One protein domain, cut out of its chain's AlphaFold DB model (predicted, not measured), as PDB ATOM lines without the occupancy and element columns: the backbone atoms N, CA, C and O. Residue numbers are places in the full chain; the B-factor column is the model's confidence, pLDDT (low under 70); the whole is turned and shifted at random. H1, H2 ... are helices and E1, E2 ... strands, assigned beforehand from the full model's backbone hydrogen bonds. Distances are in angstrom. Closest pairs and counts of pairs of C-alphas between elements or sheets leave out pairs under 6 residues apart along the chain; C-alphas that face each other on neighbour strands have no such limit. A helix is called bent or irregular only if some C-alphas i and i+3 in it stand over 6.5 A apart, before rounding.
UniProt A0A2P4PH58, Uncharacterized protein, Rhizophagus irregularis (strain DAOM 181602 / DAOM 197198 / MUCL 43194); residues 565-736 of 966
ATOM      1  N   GLY A 565      88.568  87.069 126.009       84.25
ATOM      2  CA  GLY A 565      89.082  86.089 125.049       84.25
ATOM      3  C   GLY A 565      90.431  86.491 124.452       84.25
ATOM      4  O   GLY A 565      91.377  85.715 124.521       84.25
ATOM      5  N   VAL A 566      90.563  87.730 123.960       85.81
ATOM      6  CA  VAL A 566      91.836  88.246 123.413       85.81
ATOM      7  C   VAL A 566      92.946  88.244 124.467       85.81
ATOM      8  O   VAL A 566      94.068  87.830 124.187       85.81
ATOM      9  N   THR A 567      92.639  88.678 125.693       83.44
ATOM     10  CA  THR A 567      93.636  88.742 126.777       83.44
ATOM     11  C   THR A 567      94.099  87.347 127.198       83.44
ATOM     12  O   THR A 567      95.292  87.136 127.408       83.44
ATOM     13  N   ALA A 568      93.171  86.394 127.312       85.38
ATOM     14  CA  ALA A 568      93.484  85.010 127.654       85.38
ATOM     15  C   ALA A 568      94.342  84.348 126.567       85.38
ATOM     16  O   ALA A 568      95.391  83.794 126.889       85.38
ATOM     17  N   ALA A 569      93.962  84.498 125.293       87.25
ATOM     18  CA  ALA A 569      94.726  83.970 124.164       87.25
ATOM     19  C   ALA A 569      96.144  84.565 124.101       87.25
ATOM     20  O   ALA A 569      97.119  83.831 123.972       87.25
ATOM     21  N   GLY A 570      96.293  85.882 124.288       87.88
ATOM     22  CA  GLY A 570      97.613  86.523 124.339       87.88
ATOM     23  C   GLY A 570      98.511  85.962 125.450       87.88
ATOM     24  O   GLY A 570      99.687  85.684 125.220       87.88
ATOM     25  N   GLN A 571      97.950  85.722 126.642       87.62
ATOM     26  CA  GLN A 571      98.681  85.107 127.757       87.62
ATOM     27  C   GLN A 571      99.067  83.650 127.495       87.62
ATOM     28  O   GLN A 571     100.127  83.214 127.944       87.62
ATOM     29  N   GLU A 572      98.209  82.885 126.832       89.81
ATOM     30  CA  GLU A 572      98.502  81.505 126.459       89.81
ATOM     31  C   GLU A 572      99.641  81.457 125.436       89.81
ATOM     32  O   GLU A 572     100.637  80.773 125.660       89.81
ATOM     33  N   HIS A 573      99.567  82.273 124.382       89.38
ATOM     34  CA  HIS A 573     100.575  82.296 123.322       89.38
ATOM     35  C   HIS A 573     101.962  82.683 123.839       89.38
ATOM     36  O   HIS A 573     102.936  81.988 123.548       89.38
ATOM     37  N   ILE A 574     102.069  83.745 124.648       91.19
ATOM     38  CA  ILE A 574     103.370  84.184 125.173       91.19
ATOM     39  C   ILE A 574     103.991  83.124 126.098       91.19
ATOM     40  O   ILE A 574     105.208  82.931 126.094       91.19
ATOM     41  N   LYS A 575     103.166  82.382 126.854       91.62
ATOM     42  CA  LYS A 575     103.622  81.269 127.703       91.62
ATOM     43  C   LYS A 575     104.077  80.072 126.875       91.62
ATOM     44  O   LYS A 575     105.115  79.498 127.195       91.62
ATOM     45  N   SER A 576     103.348  79.726 125.816       92.62
ATOM     46  CA  SER A 576     103.719  78.639 124.904       92.62
ATOM     47  C   SER A 576     105.043  78.926 124.198       92.62
ATOM     48  O   SER A 576     105.916  78.061 124.168       92.62
ATOM     49  N   VAL A 577     105.260  80.161 123.726       94.44
ATOM     50  CA  VAL A 577     106.552  80.564 123.143       94.44
ATOM     51  C   VAL A 577     107.670  80.539 124.189       94.44
ATOM     52  O   VAL A 577     108.757  80.031 123.921       94.44
ATOM     53  N   ALA A 578     107.413  81.032 125.403       94.94
ATOM     54  CA  ALA A 578     108.391  80.965 126.485       94.94
ATOM     55  C   ALA A 578     108.780  79.516 126.834       94.94
ATOM     56  O   ALA A 578     109.933  79.271 127.185       94.94
ATOM     57  N   GLN A 579     107.848  78.563 126.735       95.25
ATOM     58  CA  GLN A 579     108.139  77.145 126.939       95.25
ATOM     59  C   GLN A 579     108.963  76.559 125.786       95.25
ATOM     60  O   GLN A 579     110.006  75.969 126.047       95.25
ATOM     61  N   PHE A 580     108.581  76.823 124.533       95.50
ATOM     62  CA  PHE A 580     109.347  76.426 123.342       95.50
ATOM     63  C   PHE A 580     110.816  76.880 123.409       95.50
ATOM     64  O   PHE A 580     111.739  76.138 123.076       95.50
ATOM     65  N   LEU A 581     111.048  78.101 123.897       95.94
ATOM     66  CA  LEU A 581     112.386  78.652 124.102       95.94
ATOM     67  C   LEU A 581     113.169  77.918 125.199       95.94
ATOM     68  O   LEU A 581     114.349  77.616 125.008       95.94
ATOM     69  N   LYS A 582     112.521  77.593 126.324       94.94
ATOM     70  CA  LYS A 582     113.141  76.809 127.406       94.94
ATOM     71  C   LYS A 582     113.538  75.413 126.940       94.94
ATOM     72  O   LYS A 582     114.626  74.959 127.287       94.94
ATOM     73  N   ASP A 583     112.709  74.771 126.121       95.56
ATOM     74  CA  ASP A 583     112.993  73.442 125.566       95.56
ATOM     75  C   ASP A 583     114.234  73.469 124.648       95.56
ATOM     76  O   ASP A 583     114.989  72.501 124.575       95.56
ATOM     77  N   LYS A 584     114.516  74.621 124.024       94.12
ATOM     78  CA  LYS A 584     115.743  74.909 123.258       94.12
ATOM     79  C   LYS A 584     116.908  75.446 124.109       94.12
ATOM     80  O   LYS A 584     117.863  75.982 123.552       94.12
ATOM     81  N   LYS A 585     116.850  75.308 125.441       94.62
ATOM     82  CA  LYS A 585     117.844  75.792 126.424       94.62
ATOM     83  C   LYS A 585     118.003  77.320 126.527       94.62
ATOM     84  O   LYS A 585     118.942  77.786 127.171       94.62
ATOM     85  N   TYR A 586     117.106  78.124 125.953       94.75
ATOM     86  CA  TYR A 586     117.126  79.573 126.181       94.75
ATOM     87  C   TYR A 586     116.573  79.898 127.568       94.75
ATOM     88  O   TYR A 586     115.567  79.339 128.013       94.75
ATOM     89  N   ARG A 587     117.189  80.866 128.249       93.75
ATOM     90  CA  ARG A 587     116.710  81.346 129.549       93.75
ATOM     91  C   ARG A 587     115.847  82.586 129.362       93.75
ATOM     92  O   ARG A 587     116.291  83.579 128.799       93.75
ATOM     93  N   ILE A 588     114.630  82.571 129.901       93.19
ATOM     94  CA  ILE A 588     113.760  83.755 129.911       93.19
ATOM     95  C   ILE A 588     114.207  84.687 131.042       93.19
ATOM     96  O   ILE A 588     114.106  84.328 132.215       93.19
ATOM     97  N   LYS A 589     114.713  85.876 130.700       91.81
ATOM     98  CA  LYS A 589     115.146  86.890 131.674       91.81
ATOM     99  C   LYS A 589     113.978  87.731 132.173       91.81
ATOM    100  O   LYS A 589     113.896  88.020 133.364       91.81
ATOM    101  N   TYR A 590     113.097  88.133 131.265       92.50
ATOM    102  CA  TYR A 590     111.925  88.949 131.565       92.50
ATOM    103  C   TYR A 590     110.843  88.721 130.506       92.50
ATOM    104  O   TYR A 590     111.156  88.400 129.363       92.50
ATOM    105  N   GLY A 591     109.579  88.908 130.875       87.06
ATOM    106  CA  GLY A 591     108.461  88.911 129.937       87.06
ATOM    107  C   GLY A 591     107.376  89.890 130.370       87.06
ATOM    108  O   GLY A 591     107.111  90.035 131.568       87.06
ATOM    109  N   ASP A 592     106.766  90.563 129.399       82.75
ATOM    110  CA  ASP A 592     105.556  91.372 129.572       82.75
ATOM    111  C   ASP A 592     104.415  90.780 128.723       82.75
ATOM    112  O   ASP A 592     104.447  89.617 128.329       82.75
ATOM    113  N   THR A 593     103.373  91.571 128.490       81.81
ATOM    114  CA  THR A 593     102.139  91.178 127.801       81.81
ATOM    115  C   THR A 593     102.382  90.710 126.361       81.81
ATOM    116  O   THR A 593     101.642  89.863 125.871       81.81
ATOM    117  N   ASP A 594     103.405  91.248 125.702       88.56
ATOM    118  CA  ASP A 594     103.663  91.120 124.264       88.56
ATOM    119  C   ASP A 594     105.140  90.866 123.910       88.56
ATOM    120  O   ASP A 594     105.479  90.733 122.738       88.56
ATOM    121  N   SER A 595     106.027  90.773 124.903       91.19
ATOM    122  CA  SER A 595     107.480  90.743 124.700       91.19
ATOM    123  C   SER A 595     108.181  89.783 125.659       91.19
ATOM    124  O   SER A 595     107.761  89.595 126.806       91.19
ATOM    125  N   LEU A 596     109.280  89.181 125.191       93.88
ATOM    126  CA  LEU A 596     110.161  88.303 125.962       93.88
ATOM    127  C   LEU A 596     111.613  88.756 125.787       93.88
ATOM    128  O   LEU A 596     112.131  88.754 124.676       93.88
ATOM    129  N   TYR A 597     112.288  89.065 126.892       94.25
ATOM    130  CA  TYR A 597     113.743  89.191 126.925       94.25
ATOM    131  C   TYR A 597     114.343  87.838 127.281       94.25
ATOM    132  O   TYR A 597     114.073  87.278 128.353       94.25
ATOM    133  N   ILE A 598     115.168  87.323 126.380       94.69
ATOM    134  CA  ILE A 598     115.766  85.993 126.463       94.69
ATOM    135  C   ILE A 598     117.287  86.090 126.518       94.69
ATOM    136  O   ILE A 598     117.877  87.062 126.057       94.69
ATOM    137  N   VAL A 599     117.916  85.070 127.090       94.06
ATOM    138  CA  VAL A 599     119.366  84.887 127.096       94.06
ATOM    139  C   VAL A 599     119.668  83.606 126.333       94.06
ATOM    140  O   VAL A 599     119.099  82.556 126.653       94.06
ATOM    141  N   SER A 600     120.527  83.715 125.319       92.62
ATOM    142  CA  SER A 600     121.013  82.578 124.534       92.62
ATOM    143  C   SER A 600     121.711  81.539 125.422       92.62
ATOM    144  O   SER A 600     122.251  81.917 126.466       92.62
ATOM    145  N   PRO A 601     121.724  80.251 125.031       92.50
ATOM    146  CA  PRO A 601     122.497  79.223 125.726       92.50
ATOM    147  C   PRO A 601     123.970  79.630 125.857       92.50
ATOM    148  O   PRO A 601     124.517  80.188 124.907       92.50
ATOM    149  N   GLU A 602     124.602  79.323 126.994       89.38
ATOM    150  CA  GLU A 602     126.004  79.689 127.285       89.38
ATOM    151  C   GLU A 602     126.968  79.192 126.197       89.38
ATOM    152  O   GLU A 602     127.791  79.964 125.724       89.38
ATOM    153  N   GLU A 603     126.722  77.981 125.677       91.56
ATOM    154  CA  GLU A 603     127.425  77.346 124.543       91.56
ATOM    155  C   GLU A 603     127.534  78.259 123.294       91.56
ATOM    156  O   GLU A 603     128.419  78.104 122.453       91.56
ATOM    157  N   SER A 604     126.634  79.239 123.143       91.31
ATOM    158  CA  SER A 604     126.655  80.193 122.024       91.31
ATOM    159  C   SER A 604     127.854  81.146 122.080       91.31
ATOM    160  O   SER A 604     128.248  81.688 121.046       91.31
ATOM    161  N   TYR A 605     128.399  81.377 123.276       93.94
ATOM    162  CA  TYR A 605     129.446  82.358 123.552       93.94
ATOM    163  C   TYR A 605     130.834  81.721 123.744       93.94
ATOM    164  O   TYR A 605     131.815  82.450 123.853       93.94
ATOM    165  N   ASP A 606     130.966  80.391 123.661       92.25
ATOM    166  CA  ASP A 606     132.221  79.653 123.902       92.25
ATOM    167  C   ASP A 606     133.447  80.240 123.178       92.25
ATOM    168  O   ASP A 606     134.535  80.345 123.745       92.25
ATOM    169  N   ASN A 607     133.283  80.650 121.914       90.44
ATOM    170  CA  ASN A 607     134.377  81.229 121.132       90.44
ATOM    171  C   ASN A 607     134.829  82.587 121.687       90.44
ATOM    172  O   ASN A 607     136.030  82.805 121.846       90.44
ATOM    173  N   CYS A 608     133.890  83.492 121.996       90.44
ATOM    174  CA  CYS A 608     134.251  84.795 122.553       90.44
ATOM    175  C   CYS A 608     134.747  84.673 123.999       90.44
ATOM    176  O   CYS A 608     135.669  85.393 124.379       90.44
ATOM    177  N   ASP A 609     134.206  83.731 124.772       91.56
ATOM    178  CA  ASP A 609     134.644  83.442 126.139       91.56
ATOM    179  C   ASP A 609     136.091  82.946 126.145       91.56
ATOM    180  O   ASP A 609     136.915  83.402 126.942       91.56
ATOM    181  N   LYS A 610     136.444  82.064 125.203       92.31
ATOM    182  CA  LYS A 610     137.816  81.591 125.008       92.31
ATOM    183  C   LYS A 610     138.769  82.719 124.611       92.31
ATOM    184  O   LYS A 610     139.832  82.856 125.210       92.31
ATOM    185  N   ASP A 611     138.397  83.543 123.633       92.12
ATOM    186  CA  ASP A 611     139.233  84.668 123.194       92.12
ATOM    187  C   ASP A 611     139.484  85.672 124.328       92.12
ATOM    188  O   ASP A 611     140.596  86.187 124.469       92.12
ATOM    189  N   PHE A 612     138.477  85.926 125.164       90.19
ATOM    190  CA  PHE A 612     138.593  86.827 126.307       90.19
ATOM    191  C   PHE A 612     139.425  86.228 127.448       90.19
ATOM    192  O   PHE A 612     140.322  86.891 127.968       90.19
ATOM    193  N   THR A 613     139.175  84.969 127.820       90.06
ATOM    194  CA  THR A 613     139.904  84.286 128.909       90.06
ATOM    195  C   THR A 613     141.381  84.067 128.591       90.06
ATOM    196  O   THR A 613     142.214  84.135 129.492       90.06
ATOM    197  N   GLU A 614     141.728  83.875 127.318       92.50
ATOM    198  CA  GLU A 614     143.117  83.807 126.853       92.50
ATOM    199  C   GLU A 614     143.765  85.191 126.632       92.50
ATOM    200  O   GLU A 614     144.931  85.270 126.245       92.50
ATOM    201  N   GLY A 615     143.034  86.287 126.871       88.19
ATOM    202  CA  GLY A 615     143.543  87.658 126.760       88.19
ATOM    203  C   GLY A 615     143.763  88.148 125.326       88.19
ATOM    204  O   GLY A 615     144.524  89.093 125.118       88.19
ATOM    205  N   ARG A 616     143.123  87.523 124.327       91.94
ATOM    206  CA  ARG A 616     143.240  87.904 122.906       91.94
ATOM    207  C   ARG A 616     142.427  89.152 122.560       91.94
ATOM    208  O   ARG A 616     142.770  89.846 121.607       91.94
ATOM    209  N   ILE A 617     141.357  89.413 123.311       91.12
ATOM    210  CA  ILE A 617     140.448  90.555 123.132       91.12
ATOM    211  C   ILE A 617     140.218  91.285 124.461       91.12
ATOM    212  O   ILE A 617     140.256  90.687 125.537       91.12
ATOM    213  N   SER A 618     139.955  92.587 124.390       89.69
ATOM    214  CA  SER A 618     139.585  93.417 125.542       89.69
ATOM    215  C   SER A 618     138.146  93.160 126.012       89.69
ATOM    216  O   SER A 618     137.326  92.598 125.288       89.69
ATOM    217  N   LEU A 619     137.784  93.645 127.208       87.06
ATOM    218  CA  LEU A 619     136.416  93.530 127.741       87.06
ATOM    219  C   LEU A 619     135.366  94.188 126.829       87.06
ATOM    220  O   LEU A 619     134.276  93.653 126.634       87.06
ATOM    221  N   LYS A 620     135.700  95.344 126.243       89.19
ATOM    222  CA  LYS A 620     134.812  96.052 125.312       89.19
ATOM    223  C   LYS A 620     134.599  95.252 124.026       89.19
ATOM    224  O   LYS A 620     133.480  95.200 123.517       89.19
ATOM    225  N   GLU A 621     135.659  94.645 123.499       91.12
ATOM    226  CA  GLU A 621     135.588  93.779 122.318       91.12
ATOM    227  C   GLU A 621     134.802  92.506 122.619       91.12
ATOM    228  O   GLU A 621     133.929  92.146 121.838       91.12
ATOM    229  N   TYR A 622     135.009  91.902 123.788       91.50
ATOM    230  CA  TYR A 622     134.236  90.757 124.260       91.50
ATOM    231  C   TYR A 622     132.730  91.058 124.315       91.50
ATOM    232  O   TYR A 622     131.937  90.374 123.671       91.50
ATOM    233  N   TRP A 623     132.327  92.146 124.979       92.44
ATOM    234  CA  TRP A 623     130.926  92.591 125.013       92.44
ATOM    235  C   TRP A 623     130.365  92.869 123.615       92.44
ATOM    236  O   TRP A 623     129.216  92.540 123.319       92.44
ATOM    237  N   THR A 624     131.181  93.447 122.736       93.38
ATOM    238  CA  THR A 624     130.805  93.696 121.340       93.38
ATOM    239  C   THR A 624     130.563  92.395 120.581       93.38
ATOM    240  O   THR A 624     129.560  92.287 119.873       93.38
ATOM    241  N   GLU A 625     131.423  91.393 120.750       93.75
ATOM    242  CA  GLU A 625     131.253  90.084 120.124       93.75
ATOM    243  C   GLU A 625     130.041  89.326 120.669       93.75
ATOM    244  O   GLU A 625     129.281  88.775 119.874       93.75
ATOM    245  N   MET A 626     129.767  89.374 121.977       93.88
ATOM    246  CA  MET A 626     128.553  88.774 122.553       93.88
ATOM    247  C   MET A 626     127.275  89.333 121.912       93.88
ATOM    248  O   MET A 626     126.369  88.583 121.531       93.88
ATOM    249  N   VAL A 627     127.206  90.657 121.737       94.75
ATOM    250  CA  VAL A 627     126.077  91.311 121.061       94.75
ATOM    251  C   VAL A 627     125.996  90.862 119.599       94.75
ATOM    252  O   VAL A 627     124.917  90.487 119.141       94.75
ATOM    253  N   ARG A 628     127.124  90.804 118.875       95.44
ATOM    254  CA  ARG A 628     127.172  90.325 117.476       95.44
ATOM    255  C   ARG A 628     126.744  88.869 117.332       95.44
ATOM    256  O   ARG A 628     126.079  88.517 116.360       95.44
ATOM    257  N   VAL A 629     127.147  87.998 118.253       94.56
ATOM    258  CA  VAL A 629     126.715  86.594 118.293       94.56
ATOM    259  C   VAL A 629     125.204  86.532 118.483       94.56
ATOM    260  O   VAL A 629     124.517  85.908 117.677       94.56
ATOM    261  N   THR A 630     124.672  87.257 119.468       94.50
ATOM    262  CA  THR A 630     123.229  87.297 119.739       94.50
ATOM    263  C   THR A 630     122.448  87.782 118.518       94.50
ATOM    264  O   THR A 630     121.532  87.100 118.066       94.50
ATOM    265  N   MET A 631     122.864  88.896 117.908       94.81
ATOM    266  CA  MET A 631     122.247  89.444 116.692       94.81
ATOM    267  C   MET A 631     122.253  88.464 115.512       94.81
ATOM    268  O   MET A 631     121.324  88.479 114.711       94.81
ATOM    269  N   ARG A 632     123.260  87.588 115.397       93.75
ATOM    270  CA  ARG A 632     123.300  86.536 114.364       93.75
ATOM    271  C   ARG A 632     122.334  85.384 114.651       93.75
ATOM    272  O   ARG A 632     121.794  84.803 113.712       93.75
ATOM    273  N   ILE A 633     122.108  85.060 115.923       94.31
ATOM    274  CA  ILE A 633     121.224  83.967 116.359       94.31
ATOM    275  C   ILE A 633     119.742  84.371 116.278       94.31
ATOM    276  O   ILE A 633     118.889  83.528 115.998       94.31
ATOM    277  N   MET A 634     119.410  85.649 116.494       94.00
ATOM    278  CA  MET A 634     118.012  86.089 116.592       94.00
ATOM    279  C   MET A 634     117.183  85.905 115.303       94.00
ATOM    280  O   MET A 634     116.076  85.378 115.412       94.00
ATOM    281  N   PRO A 635     117.644  86.262 114.084       94.25
ATOM    282  CA  PRO A 635     116.849  86.082 112.866       94.25
ATOM    283  C   PRO A 635     116.417  84.631 112.576       94.25
ATOM    284  O   PRO A 635     115.220  84.423 112.339       94.25
ATOM    285  N   PRO A 636     117.304  83.610 112.608       95.69
ATOM    286  CA  PRO A 636     116.871  82.226 112.415       95.69
ATOM    287  C   PRO A 636     115.949  81.754 113.546       95.69
ATOM    288  O   PRO A 636     114.921  81.143 113.259       95.69
ATOM    289  N   LEU A 637     116.230  82.122 114.802       95.38
ATOM    290  CA  LEU A 637     115.361  81.793 115.935       95.38
ATOM    291  C   LEU A 637     113.956  82.394 115.773       95.38
ATOM    292  O   LEU A 637     112.957  81.715 115.990       95.38
ATOM    293  N   CYS A 638     113.861  83.650 115.342       94.81
ATOM    294  CA  CYS A 638     112.597  84.336 115.087       94.81
ATOM    295  C   CYS A 638     111.784  83.631 113.988       94.81
ATOM    296  O   CYS A 638     110.566  83.483 114.101       94.81
ATOM    297  N   LYS A 639     112.450  83.122 112.945       95.62
ATOM    298  CA  LYS A 639     111.801  82.312 111.906       95.62
ATOM    299  C   LYS A 639     111.245  81.001 112.472       95.62
ATOM    300  O   LYS A 639     110.125  80.632 112.130       95.62
ATOM    301  N   GLU A 640     111.990  80.328 113.346       96.25
ATOM    302  CA  GLU A 640     111.538  79.101 114.014       96.25
ATOM    303  C   GLU A 640     110.358  79.351 114.961       96.25
ATOM    304  O   GLU A 640     109.377  78.612 114.916       96.25
ATOM    305  N   ILE A 641     110.407  80.417 115.766       94.88
ATOM    306  CA  ILE A 641     109.296  80.825 116.640       94.88
ATOM    307  C   ILE A 641     108.046  81.103 115.806       94.88
ATOM    308  O   ILE A 641     106.962  80.639 116.143       94.88
ATOM    309  N   ASN A 642     108.180  81.833 114.697       95.06
ATOM    310  CA  ASN A 642     107.047  82.142 113.831       95.06
ATOM    311  C   ASN A 642     106.476  80.894 113.137       95.06
ATOM    312  O   ASN A 642     105.264  80.816 112.953       95.06
ATOM    313  N   ALA A 643     107.311  79.901 112.810       94.94
ATOM    314  CA  ALA A 643     106.842  78.606 112.319       94.94
ATOM    315  C   ALA A 643     106.061  77.838 113.401       94.94
ATOM    316  O   ALA A 643     104.966  77.354 113.124       94.94
ATOM    317  N   PHE A 644     106.568  77.812 114.638       94.25
ATOM    318  CA  PHE A 644     105.873  77.227 115.790       94.25
ATOM    319  C   PHE A 644     104.520  77.911 116.048       94.25
ATOM    320  O   PHE A 644     103.500  77.240 116.164       94.25
ATOM    321  N   ILE A 645     104.484  79.249 116.057       91.69
ATOM    322  CA  ILE A 645     103.246  80.026 116.226       91.69
ATOM    323  C   ILE A 645     102.242  79.703 115.117       91.69
ATOM    324  O   ILE A 645     101.050  79.571 115.400       91.69
ATOM    325  N   GLN A 646     102.697  79.588 113.867       92.75
ATOM    326  CA  GLN A 646     101.837  79.261 112.732       92.75
ATOM    327  C   GLN A 646     101.261  77.844 112.843       92.75
ATOM    328  O   GLN A 646     100.083  77.648 112.541       92.75
ATOM    329  N   GLU A 647     102.058  76.877 113.295       91.00
ATOM    330  CA  GLU A 647     101.620  75.498 113.527       91.00
ATOM    331  C   GLU A 647     100.559  75.425 114.634       91.00
ATOM    332  O   GLU A 647      99.508  74.814 114.440       91.00
ATOM    333  N   THR A 648     100.770  76.115 115.759       86.50
ATOM    334  CA  THR A 648      99.827  76.085 116.888       86.50
ATOM    335  C   THR A 648      98.547  76.878 116.625       86.50
ATOM    336  O   THR A 648      97.479  76.481 117.081       86.50
ATOM    337  N   ASN A 649      98.630  78.003 115.902       84.69
ATOM    338  CA  ASN A 649      97.486  78.898 115.672       84.69
ATOM    339  C   ASN A 649      96.757  78.659 114.351       84.69
ATOM    340  O   ASN A 649      95.711  79.268 114.132       84.69
ATOM    341  N   GLN A 650      97.318  77.853 113.447       86.81
ATOM    342  CA  GLN A 650      96.800  77.626 112.091       86.81
ATOM    343  C   GLN A 650      96.657  78.915 111.253       86.81
ATOM    344  O   GLN A 650      95.991  78.926 110.218       86.81
ATOM    345  N   THR A 651      97.286  80.019 111.672       83.31
ATOM    346  CA  THR A 651      97.264  81.305 110.965       83.31
ATOM    347  C   THR A 651      98.643  81.952 110.970       83.31
ATOM    348  O   THR A 651      99.430  81.764 111.893       83.31
ATOM    349  N   SER A 652      98.925  82.756 109.947       83.62
ATOM    350  CA  SER A 652     100.165  83.533 109.832       83.62
ATOM    351  C   SER A 652     100.010  84.994 110.273       83.62
ATOM    352  O   SER A 652     100.887  85.808 109.983       83.62
ATOM    353  N   PHE A 653      98.879  85.361 110.888       86.19
ATOM    354  CA  PHE A 653      98.614  86.738 111.325       86.19
ATOM    355  C   PHE A 653      99.411  87.107 112.575       86.19
ATOM    356  O   PHE A 653      99.884  88.235 112.683       86.19
ATOM    357  N   LEU A 654      99.573  86.160 113.503       87.94
ATOM    358  CA  LEU A 654     100.387  86.361 114.692       87.94
ATOM    359  C   LEU A 654     101.852  86.084 114.360       87.94
ATOM    360  O   LEU A 654     102.187  85.005 113.874       87.94
ATOM    361  N   LYS A 655     102.717  87.060 114.631       90.12
ATOM    362  CA  LYS A 655     104.165  86.936 114.463       90.12
ATOM    363  C   LYS A 655     104.875  87.628 115.615       90.12
ATOM    364  O   LYS A 655     104.423  88.672 116.075       90.12
ATOM    365  N   MET A 656     105.996  87.063 116.042       91.06
ATOM    366  CA  MET A 656     106.965  87.759 116.877       91.06
ATOM    367  C   MET A 656     108.029  88.391 115.987       91.06
ATOM    368  O   MET A 656     108.475  87.783 115.012       91.06
ATOM    369  N   ALA A 657     108.412  89.618 116.324       92.62
ATOM    370  CA  ALA A 657     109.504  90.337 115.692       92.62
ATOM    371  C   ALA A 657     110.695  90.402 116.654       92.62
ATOM    372  O   ALA A 657     110.523  90.446 117.872       92.62
ATOM    373  N   TYR A 658     111.900  90.391 116.094       93.56
ATOM    374  CA  TYR A 658     113.107  90.747 116.831       93.56
ATOM    375  C   TYR A 658     113.269  92.270 116.751       93.56
ATOM    376  O   TYR A 658     113.305  92.806 115.645       93.56
ATOM    377  N   GLU A 659     113.326  92.942 117.903       93.50
ATOM    378  CA  GLU A 659     113.436  94.406 117.991       93.50
ATOM    379  C   GLU A 659     114.858  94.840 118.371       93.50
ATOM    380  O   GLU A 659     115.512  95.554 117.611       93.50
ATOM    381  N   GLU A 660     115.374  94.362 119.507       94.12
ATOM    382  CA  GLU A 660     116.699  94.746 119.993       94.12
ATOM    383  C   GLU A 660     117.413  93.657 120.811       94.12
ATOM    384  O   GLU A 660     116.794  92.766 121.398       94.12
ATOM    385  N   VAL A 661     118.738  93.783 120.923       95.38
ATOM    386  CA  VAL A 661     119.532  93.201 122.015       95.38
ATOM    387  C   VAL A 661     119.734  94.275 123.082       95.38
ATOM    388  O   VAL A 661     120.349  95.305 122.818       95.38
ATOM    389  N   LEU A 662     119.246  94.033 124.298       94.62
ATOM    390  CA  LEU A 662     119.416  94.943 125.433       94.62
ATOM    391  C   LEU A 662     120.577  94.468 126.320       94.62
ATOM    392  O   LEU A 662     120.407  93.545 127.121       94.62
ATOM    393  N   PHE A 663     121.752  95.083 126.176       93.44
ATOM    394  CA  PHE A 663     122.956  94.713 126.920       93.44
ATOM    395  C   PHE A 663     123.960  95.881 127.044       93.44
ATOM    396  O   PHE A 663     124.275  96.514 126.048       93.44
ATOM    397  N   PRO A 664     124.519  96.163 128.235       92.44
ATOM    398  CA  PRO A 664     124.111  95.650 129.538       92.44
ATOM    399  C   PRO A 664     122.713  96.150 129.916       92.44
ATOM    400  O   PRO A 664     122.241  97.177 129.424       92.44
ATOM    401  N   ALA A 665     122.047  95.416 130.806       91.62
ATOM    402  CA  ALA A 665     120.688  95.719 131.236       91.62
ATOM    403  C   ALA A 665     120.505  95.483 132.739       91.62
ATOM    404  O   ALA A 665     120.970  94.484 133.289       91.62
ATOM    405  N   VAL A 666     119.760  96.373 133.390       90.19
ATOM    406  CA  VAL A 666     119.415  96.317 134.812       90.19
ATOM    407  C   VAL A 666     117.900  96.201 134.953       90.19
ATOM    408  O   VAL A 666     117.152  97.125 134.634       90.19
ATOM    409  N   PHE A 667     117.441  95.061 135.470       88.75
ATOM    410  CA  PHE A 667     116.031  94.801 135.759       88.75
ATOM    411  C   PHE A 667     115.762  95.010 137.252       88.75
ATOM    412  O   PHE A 667     116.228  94.228 138.076       88.75
ATOM    413  N   LEU A 668     115.014  96.062 137.597       86.50
ATOM    414  CA  LEU A 668     114.746  96.452 138.987       86.50
ATOM    415  C   LEU A 668     113.435  95.856 139.515       86.50
ATOM    416  O   LEU A 668     113.359  95.410 140.654       86.50
ATOM    417  N   ALA A 669     112.377  95.886 138.700       85.81
ATOM    418  CA  ALA A 669     111.067  95.331 139.032       85.81
ATOM    419  C   ALA A 669     110.221  95.129 137.764       85.81
ATOM    420  O   ALA A 669     110.618  95.501 136.657       85.81
ATOM    421  N   LYS A 670     109.000  94.599 137.925       83.81
ATOM    422  CA  LYS A 670     108.009  94.547 136.839       83.81
ATOM    423  C   LYS A 670     107.822  95.940 136.230       83.81
ATOM    424  O   LYS A 670     107.524  96.895 136.951       83.81
ATOM    425  N   LYS A 671     107.999  96.044 134.909       84.69
ATOM    426  CA  LYS A 671     107.937  97.294 134.130       84.69
ATOM    427  C   LYS A 671     108.930  98.377 134.585       84.69
ATOM    428  O   LYS A 671     108.690  99.549 134.310       84.69
ATOM    429  N   LYS A 672     110.008  98.005 135.290       88.56
ATOM    430  CA  LYS A 672     111.080  98.904 135.744       88.56
ATOM    431  C   LYS A 672     112.451  98.332 135.388       88.56
ATOM    432  O   LYS A 672     112.975  97.494 136.122       88.56
ATOM    433  N   TYR A 673     113.022  98.776 134.279       90.06
ATOM    434  CA  TYR A 673     114.338  98.337 133.818       90.06
ATOM    435  C   TYR A 673     114.974  99.379 132.900       90.06
ATOM    436  O   TYR A 673     114.277 100.232 132.345       90.06
ATOM    437  N   PHE A 674     116.294  99.329 132.770       93.06
ATOM    438  CA  PHE A 674     117.045 100.181 131.858       93.06
ATOM    439  C   PHE A 674     118.278  99.461 131.308       93.06
ATOM    440  O   PHE A 674     118.721  98.472 131.886       93.06
ATOM    441  N   GLY A 675     118.823  99.936 130.194       93.56
ATOM    442  CA  GLY A 675     119.979  99.321 129.551       93.56
ATOM    443  C   GLY A 675     120.430 100.053 128.296       93.56
ATOM    444  O   GLY A 675     119.906 101.114 127.948       93.56
ATOM    445  N   ILE A 676     121.394  99.456 127.605       94.56
ATOM    446  CA  ILE A 676     121.831  99.888 126.278       94.56
ATOM    447  C   ILE A 676     121.155  98.992 125.240       94.56
ATOM    448  O   ILE A 676     121.316  97.774 125.270       94.56
ATOM    449  N   ALA A 677     120.365  99.590 124.349       94.50
ATOM    450  CA  ALA A 677     119.700  98.868 123.268       94.50
ATOM    451  C   ALA A 677     120.571  98.861 122.006       94.50
ATOM    452  O   ALA A 677     121.090  99.896 121.580       94.50
ATOM    453  N   HIS A 678     120.694  97.693 121.388       94.81
ATOM    454  CA  HIS A 678     121.395  97.479 120.132       94.81
ATOM    455  C   HIS A 678     120.413  96.922 119.098       94.81
ATOM    456  O   HIS A 678     119.862  95.841 119.293       94.81
ATOM    457  N   VAL A 679     120.198  97.653 118.003       90.06
ATOM    458  CA  VAL A 679     119.192  97.303 116.983       90.06
ATOM    459  C   VAL A 679     119.868  96.669 115.767       90.06
ATOM    460  O   VAL A 679     119.757  95.465 115.553       90.06
ATOM    461  N   GLU A 680     120.640  97.459 115.015       87.31
ATOM    462  CA  GLU A 680     121.317  97.002 113.790       87.31
ATOM    463  C   GLU A 680     122.803  96.697 114.006       87.31
ATOM    464  O   GLU A 680     123.347  95.756 113.431       87.31
ATOM    465  N   ILE A 681     123.464  97.496 114.848       91.19
ATOM    466  CA  ILE A 681     124.889  97.375 115.160       91.19
ATOM    467  C   ILE A 681     125.117  97.465 116.675       91.19
ATOM    468  O   ILE A 681     124.366  98.162 117.368       91.19
ATOM    469  N   PRO A 682     126.165  96.812 117.212       93.75
ATOM    470  CA  PRO A 682     126.595  97.044 118.585       93.75
ATOM    471  C   PRO A 682     126.959  98.518 118.796       93.75
ATOM    472  O   PRO A 682     127.789  99.077 118.079       93.75
ATOM    473  N   ASN A 683     126.347  99.140 119.801       91.81
ATOM    474  CA  ASN A 683     126.541 100.546 120.148       91.81
ATOM    475  C   ASN A 683     126.550 100.733 121.672       91.81
ATOM    476  O   ASN A 683     125.497 100.900 122.278       91.81
ATOM    477  N   PHE A 684     127.737 100.724 122.281       90.88
ATOM    478  CA  PHE A 684     127.928 100.974 123.720       90.88
ATOM    479  C   PHE A 684     128.024 102.466 124.076       90.88
ATOM    480  O   PHE A 684     128.375 102.818 125.200       90.88
ATOM    481  N   SER A 685     127.746 103.358 123.127       88.75
ATOM    482  CA  SER A 685     127.736 104.807 123.341       88.75
ATOM    483  C   SER A 685     126.500 105.426 122.679       88.75
ATOM    484  O   SER A 685     126.630 106.254 121.772       88.75
ATOM    485  N   PRO A 686     125.281 104.992 123.065       89.88
ATOM    486  CA  PRO A 686     124.063 105.552 122.502       89.88
ATOM    487  C   PRO A 686     123.896 107.017 122.925       89.88
ATOM    488  O   PRO A 686     124.477 107.464 123.909       89.88
ATOM    489  N   LYS A 687     123.068 107.774 122.197       87.88
ATOM    490  CA  LYS A 687     122.713 109.146 122.606       87.88
ATOM    491  C   LYS A 687     121.877 109.154 123.890       87.88
ATOM    492  O   LYS A 687     122.027 110.047 124.714       87.88
ATOM    493  N   GLU A 688     121.017 108.153 124.054       88.81
ATOM    494  CA  GLU A 688     120.126 107.999 125.202       88.81
ATOM    495  C   GLU A 688     120.067 106.533 125.641       88.81
ATOM    496  O   GLU A 688     120.188 105.620 124.820       88.81
ATOM    497  N   LEU A 689     119.866 106.305 126.941       90.50
ATOM    498  CA  LEU A 689     119.644 104.966 127.480       90.50
ATOM    499  C   LEU A 689     118.225 104.486 127.192       90.50
ATOM    500  O   LEU A 689     117.258 105.249 127.234       90.50
ATOM    501  N   PHE A 690     118.081 103.178 127.014       90.94
ATOM    502  CA  PHE A 690     116.773 102.550 126.989       90.94
ATOM    503  C   PHE A 690     116.242 102.468 128.421       90.94
ATOM    504  O   PHE A 690     116.821 101.771 129.250       90.94
ATOM    505  N   VAL A 691     115.146 103.165 128.734       90.50
ATOM    506  CA  VAL A 691     114.572 103.199 130.093       90.50
ATOM    507  C   VAL A 691     113.070 102.926 130.067       90.50
ATOM    508  O   VAL A 691     112.300 103.589 129.368       90.50
ATOM    509  N   LYS A 692     112.613 101.977 130.889       86.31
ATOM    510  CA  LYS A 692     111.198 101.615 131.043       86.31
ATOM    511  C   LYS A 692     110.777 101.742 132.501       86.31
ATOM    512  O   LYS A 692     111.295 101.050 133.366       86.31
ATOM    513  N   GLY A 693     109.834 102.649 132.767       81.19
ATOM    514  CA  GLY A 693     109.090 102.784 134.031       81.19
ATOM    515  C   GLY A 693     109.887 103.127 135.297       81.19
ATOM    516  O   GLY A 693     109.292 103.185 136.380       81.19
ATOM    517  N   VAL A 694     111.189 103.392 135.174       83.50
ATOM    518  CA  VAL A 694     112.030 103.929 136.250       83.50
ATOM    519  C   VAL A 694     111.560 105.343 136.604       83.50
ATOM    520  O   VAL A 694     111.250 106.145 135.722       83.50
ATOM    521  N   ASP A 695     111.472 105.642 137.901       75.19
ATOM    522  CA  ASP A 695     110.856 106.878 138.404       75.19
ATOM    523  C   ASP A 695     111.611 108.151 137.965       75.19
ATOM    524  O   ASP A 695     110.991 109.199 137.825       75.19
ATOM    525  N   ILE A 696     112.902 108.028 137.633       74.25
ATOM    526  CA  ILE A 696     113.783 109.090 137.108       74.25
ATOM    527  C   ILE A 696     113.232 109.713 135.813       74.25
ATOM    528  O   ILE A 696     113.401 110.904 135.579       74.25
ATOM    529  N   VAL A 697     112.520 108.939 134.987       65.25
ATOM    530  CA  VAL A 697     111.995 109.388 133.680       65.25
ATOM    531  C   VAL A 697     110.514 109.787 133.769       65.25
ATOM    532  O   VAL A 697     109.852 110.042 132.763       65.25
ATOM    533  N   LYS A 698     109.933 109.821 134.976       69.94
ATOM    534  CA  LYS A 698     108.545 110.258 135.149       69.94
ATOM    535  C   LYS A 698     108.443 111.777 135.099       69.94
ATOM    536  O   LYS A 698     109.276 112.495 135.639       69.94
ATOM    537  N   GLN A 699     107.362 112.255 134.488       63.91
ATOM    538  CA  GLN A 699     107.032 113.675 134.473       63.91
ATOM    539  C   GLN A 699     106.855 114.207 135.904       63.91
ATOM    540  O   GLN A 699     106.312 113.517 136.773       63.91
ATOM    541  N   GLY A 700     107.319 115.436 136.129       72.31
ATOM    542  CA  GLY A 700     107.171 116.161 137.389       72.31
ATOM    543  C   GLY A 700     108.248 115.946 138.441       72.31
ATOM    544  O   GLY A 700     108.166 116.560 139.502       72.31
ATOM    545  N   GLN A 701     109.261 115.130 138.149       80.06
ATOM    546  CA  GLN A 701     110.468 115.070 138.972       80.06
ATOM    547  C   GLN A 701     111.337 116.312 138.773       80.06
ATOM    548  O   GLN A 701     111.323 116.911 137.695       80.06
ATOM    549  N   SER A 702     112.101 116.663 139.806       82.75
ATOM    550  CA  SER A 702     113.024 117.792 139.745       82.75
ATOM    551  C   SER A 702     114.207 117.505 138.828       82.75
ATOM    552  O   SER A 702     114.584 116.348 138.614       82.75
ATOM    553  N   GLU A 703     114.803 118.562 138.285       84.06
ATOM    554  CA  GLU A 703     115.975 118.449 137.421       84.06
ATOM    555  C   GLU A 703     117.127 117.731 138.132       84.06
ATOM    556  O   GLU A 703     117.712 116.807 137.569       84.06
ATOM    557  N   LEU A 704     117.376 118.060 139.404       83.88
ATOM    558  CA  LEU A 704     118.397 117.398 140.217       83.88
ATOM    559  C   LEU A 704     118.159 115.884 140.337       83.88
ATOM    560  O   LEU A 704     119.088 115.092 140.201       83.88
ATOM    561  N   PHE A 705     116.910 115.460 140.557       84.50
ATOM    562  CA  PHE A 705     116.575 114.036 140.659       84.50
ATOM    563  C   PHE A 705     116.807 113.304 139.331       84.50
ATOM    564  O   PHE A 705     117.285 112.167 139.316       84.50
ATOM    565  N   ARG A 706     116.490 113.965 138.210       85.06
ATOM    566  CA  ARG A 706     116.725 113.438 136.861       85.06
ATOM    567  C   ARG A 706     118.214 113.295 136.566       85.06
ATOM    568  O   ARG A 706     118.620 112.252 136.064       85.06
ATOM    569  N   ASP A 707     119.006 114.306 136.905       85.62
ATOM    570  CA  ASP A 707     120.459 114.322 136.720       85.62
ATOM    571  C   ASP A 707     121.149 113.202 137.512       85.62
ATOM    572  O   ASP A 707     121.770 112.315 136.922       85.62
ATOM    573  N   ILE A 708     120.937 113.149 138.834       87.75
ATOM    574  CA  ILE A 708     121.474 112.089 139.709       87.75
ATOM    575  C   ILE A 708     121.074 110.707 139.190       87.75
ATOM    576  O   ILE A 708     121.908 109.808 139.058       87.75
ATOM    577  N   GLY A 709     119.793 110.536 138.862       88.81
ATOM    578  CA  GLY A 709     119.278 109.282 138.341       88.81
ATOM    579  C   GLY A 709     119.937 108.863 137.026       88.81
ATOM    580  O   GLY A 709     120.321 107.704 136.875       88.81
ATOM    581  N   ASN A 710     120.110 109.797 136.090       89.56
ATOM    582  CA  ASN A 710     120.792 109.544 134.822       89.56
ATOM    583  C   ASN A 710     122.251 109.146 135.043       89.56
ATOM    584  O   ASN A 710     122.697 108.167 134.450       89.56
ATOM    585  N   ARG A 711     122.975 109.839 135.924       89.69
ATOM    586  CA  ARG A 711     124.370 109.519 136.261       89.69
ATOM    587  C   ARG A 711     124.516 108.103 136.819       89.69
ATOM    588  O   ARG A 711     125.388 107.363 136.368       89.69
ATOM    589  N   ILE A 712     123.628 107.697 137.731       90.56
ATOM    590  CA  ILE A 712     123.588 106.326 138.271       90.56
ATOM    591  C   ILE A 712     123.320 105.313 137.154       90.56
ATOM    592  O   ILE A 712     124.026 104.310 137.052       90.56
ATOM    593  N   MET A 713     122.309 105.562 136.313       90.94
ATOM    594  CA  MET A 713     121.950 104.641 135.231       90.94
ATOM    595  C   MET A 713     123.092 104.479 134.227       90.94
ATOM    596  O   MET A 713     123.427 103.348 133.886       90.94
ATOM    597  N   TRP A 714     123.726 105.578 133.805       91.69
ATOM    598  CA  TRP A 714     124.884 105.555 132.910       91.69
ATOM    599  C   TRP A 714     126.053 104.789 133.517       91.69
ATOM    600  O   TRP A 714     126.583 103.885 132.872       91.69
ATOM    601  N   ALA A 715     126.418 105.080 134.764       88.69
ATOM    602  CA  ALA A 715     127.506 104.386 135.442       88.69
ATOM    603  C   ALA A 715     127.236 102.876 135.597       88.69
ATOM    604  O   ALA A 715     128.162 102.077 135.489       88.69
ATOM    605  N   ALA A 716     125.977 102.468 135.789       89.06
ATOM    606  CA  ALA A 716     125.600 101.064 135.953       89.06
ATOM    607  C   ALA A 716     125.699 100.218 134.669       89.06
ATOM    608  O   ALA A 716     125.815  98.997 134.764       89.06
ATOM    609  N   VAL A 717     125.628 100.837 133.485       89.19
ATOM    610  CA  VAL A 717     125.646 100.131 132.183       89.19
ATOM    611  C   VAL A 717     126.866 100.466 131.328       89.19
ATOM    612  O   VAL A 717     127.012  99.935 130.229       89.19
ATOM    613  N   SER A 718     127.741 101.342 131.819       87.19
ATOM    614  CA  SER A 718     128.992 101.684 131.149       87.19
ATOM    615  C   SER A 718     129.959 100.504 131.158       87.19
ATOM    616  O   SER A 718     129.989  99.710 132.100       87.19
ATOM    617  N   VAL A 719     130.770 100.404 130.105       83.38
ATOM    618  CA  VAL A 719     131.830  99.396 130.018       83.38
ATOM    619  C   VAL A 719     132.862  99.677 131.120       83.38
ATOM    620  O   VAL A 719     133.420 100.774 131.132       83.38
ATOM    621  N   PRO A 720     133.130  98.731 132.040       78.06
ATOM    622  CA  PRO A 720     134.136  98.922 133.078       78.06
ATOM    623  C   PRO A 720     135.531  99.120 132.479       78.06
ATOM    624  O   PRO A 720     135.897  98.440 131.521       78.06
ATOM    625  N   GLU A 721     136.336  99.994 133.085       69.69
ATOM    626  CA  GLU A 721     137.733 100.212 132.675       69.69
ATOM    627  C   GLU A 721     138.628  98.993 132.967       69.69
ATOM    628  O   GLU A 721     139.619  98.766 132.278       69.69
ATOM    629  N   SER A 722     138.264  98.175 133.962       65.25
ATOM    630  CA  SER A 722     138.961  96.936 134.321       65.25
ATOM    631  C   SER A 722     138.013  95.914 134.960       65.25
ATOM    632  O   SER A 722     137.080  96.271 135.683       65.25
ATOM    633  N   THR A 723     138.289  94.622 134.756       62.75
ATOM    634  CA  THR A 723     137.572  93.497 135.383       62.75
ATOM    635  C   THR A 723     137.737  93.440 136.904       62.75
ATOM    636  O   THR A 723     136.848  92.939 137.591       62.75
ATOM    637  N   THR A 724     138.827  93.985 137.452       55.81
ATOM    638  CA  THR A 724     139.114  93.996 138.901       55.81
ATOM    639  C   THR A 724     138.418  95.123 139.668       55.81
ATOM    640  O   THR A 724     138.381  95.085 140.895       55.81
ATOM    641  N   GLN A 725     137.819  96.100 138.979       56.78
ATOM    642  CA  GLN A 725     137.222  97.298 139.586       56.78
ATOM    643  C   GLN A 725     135.694  97.350 139.417       56.78
ATOM    644  O   GLN A 725     135.092  98.421 139.322       56.78
ATOM    645  N   LYS A 726     135.041  96.182 139.359       61.44
ATOM    646  CA  LYS A 726     133.588  96.072 139.175       61.44
ATOM    647  C   LYS A 726     132.853  96.617 140.407       61.44
ATOM    648  O   LYS A 726     132.721  95.933 141.421       61.44
ATOM    649  N   LYS A 727     132.369  97.859 140.326       73.62
ATOM    650  CA  LYS A 727     131.526  98.462 141.366       73.62
ATOM    651  C   LYS A 727     130.150  97.797 141.368       73.62
ATOM    652  O   LYS A 727     129.565  97.540 140.318       73.62
ATOM    653  N   THR A 728     129.625  97.517 142.557       83.81
ATOM    654  CA  THR A 728     128.225  97.108 142.707       83.81
ATOM    655  C   THR A 728     127.320  98.304 142.413       83.81
ATOM    656  O   THR A 728     127.742  99.455 142.535       83.81
ATOM    657  N   LEU A 729     126.053  98.049 142.072       83.62
ATOM    658  CA  LEU A 729     125.078  99.128 141.891       83.62
ATOM    659  C   LEU A 729     124.966 100.007 143.150       83.62
ATOM    660  O   LEU A 729     124.813 101.216 143.033       83.62
ATOM    661  N   LEU A 730     125.096  99.407 144.339       85.75
ATOM    662  CA  LEU A 730     125.084 100.135 145.607       85.75
ATOM    663  C   LEU A 730     126.242 101.139 145.696       85.75
ATOM    664  O   LEU A 730     125.996 102.309 145.964       85.75
ATOM    665  N   HIS A 731     127.473 100.719 145.385       86.81
ATOM    666  CA  HIS A 731     128.629 101.625 145.396       86.81
ATOM    667  C   HIS A 731     128.498 102.747 144.358       86.81
ATOM    668  O   HIS A 731     128.843 103.888 144.642       86.81
ATOM    669  N   ILE A 732     127.956 102.453 143.170       87.31
ATOM    670  CA  ILE A 732     127.688 103.479 142.148       87.31
ATOM    671  C   ILE A 732     126.712 104.532 142.684       87.31
ATOM    672  O   ILE A 732     126.934 105.727 142.509       87.31
ATOM    673  N   VAL A 733     125.637 104.093 143.343       87.69
ATOM    674  CA  VAL A 733     124.649 104.996 143.944       87.69
ATOM    675  C   VAL A 733     125.295 105.855 145.029       87.69
ATOM    676  O   VAL A 733     125.098 107.067 145.029       87.69
ATOM    677  N   GLU A 734     126.081 105.260 145.926       89.81
ATOM    678  CA  GLU A 734     126.767 105.990 146.996       89.81
ATOM    679  C   GLU A 734     127.735 107.048 146.457       89.81
ATOM    680  O   GLU A 734     127.710 108.183 146.934       89.81
ATOM    681  N   ASP A 735     128.545 106.708 145.454       88.38
ATOM    682  CA  ASP A 735     129.510 107.632 144.849       88.38
ATOM    683  C   ASP A 735     128.808 108.826 144.188       88.38
ATOM    684  O   ASP A 735     129.185 109.975 144.415       88.38
ATOM    685  N   VAL A 736     127.748 108.570 143.409       88.06
ATOM    686  CA  VAL A 736     126.995 109.640 142.737       88.06
ATOM    687  C   VAL A 736     126.260 110.524 143.746       88.06
ATOM    688  O   VAL A 736     126.197 111.737 143.557       88.06
TER     689      VAL A 736
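Overview. This is residues 565 to 736 of the 966 residues of an uncharacterized protein of Rhizophagus irregularis (strain DAOM 181602 / DAOM 197198 / MUCL 43194) (UniProt A0A2P4PH58). A small, twisted sheet of three strands, E3 E4 E5, stands in the middle of a flat, spread-out domain, with helices H4 and H5 towards one end and H1 with arm H3b of the long bent helix H3 towards the other. Arm H3a meets the sheet and forms a helical hairpin with H2, and a two-strand hairpin, E1 E2, lies between H1 and E3. The printed part has 172 residues, with five named helices and five named strands in the order H1 E1 E2 H2 H3 E3 E4 E5 H4 H5; the class is mixed, and both sheets are antiparallel. It is only just compact, close to loose, with a radius of gyration of the C-alphas of 18.4 A and spans of 54 by 49 by 24 A.

Arrangement. E3, residues 661 to 669, E4, residues 672 to 678, and E5, residues 690 to 692, form a meander, each strand the antiparallel neighbour of the one before. N 663 and O 676 are 2.9 A apart, and N 675 and O 690 are 2.9 A apart, both within hydrogen-bond range. E3 bends by 86 degrees at residue 664. H4, residues 703 to 717, only grazes the sheet with residues 713 to 717; its closest C-alphas to E3 are those of Val 717 and Pro 664, 5.4 A. H5, residues 729 to 736, touches H4 at a steep tilt of 46 degrees, opposite ways, closest at the C-alphas of Ile 712 and Val 733, 5.9 A. H3, residues 619 to 649, was assigned as one helix by its hydrogen bonds but is bent, with C-alphas 632 and 635 6.6 A apart; its arms, H3a to residue 632 and H3b from residue 635, stand at a steep tilt of 39 degrees. H3a only grazes the sheet with residues 623 to 631. H2, residues 606 to 613, forms a helical hairpin with H3a at a shallow tilt of 6 degrees, opposite ways; the closest C-alphas, of Cys 608 and Tyr 622, are 6.2 A apart. H1, residues 565 to 583, only just touches H3b, with 3 pairs of C-alphas within 8 A, the closest those of Val 577 and Ile 641, 7.1 A. E1, residues 587 to 591, and E2, residues 596 to 599, form a hairpin, with N 589 and O 597 2.8 A apart, within hydrogen-bond range. E2 and E3 are near each other, with 5 pairs of C-alphas within 10 A. In H1, H2, H3a, H3b, H4 and H5 every O i to N i+4 pair is within hydrogen-bond range.

Along the chain. E3 measures 19.1 A from first to last C-alpha and E4 18.8 A. H1 measures 27.1 A, H4 21.4 A, H3b 20.8 A and H3a 20.0 A. C-alpha 565, where H1 begins, is at (89.082, 86.089, 125.049); C-alpha 661 is at (119.532, 93.201, 122.015); C-alpha 736, where H5 ends, is at (126.995, 109.640, 142.737).

Size, cuts and confidence. The C-alphas farthest apart, of Gln 650 and Asp 735, are 55.2 A apart. The printed part has no cut. The links H3 to E3, E4 to E5 and H4 to H5 are long. Mean pLDDT of the printed part is 88.5; residues 697 to 699 and 721 to 726 are under 70.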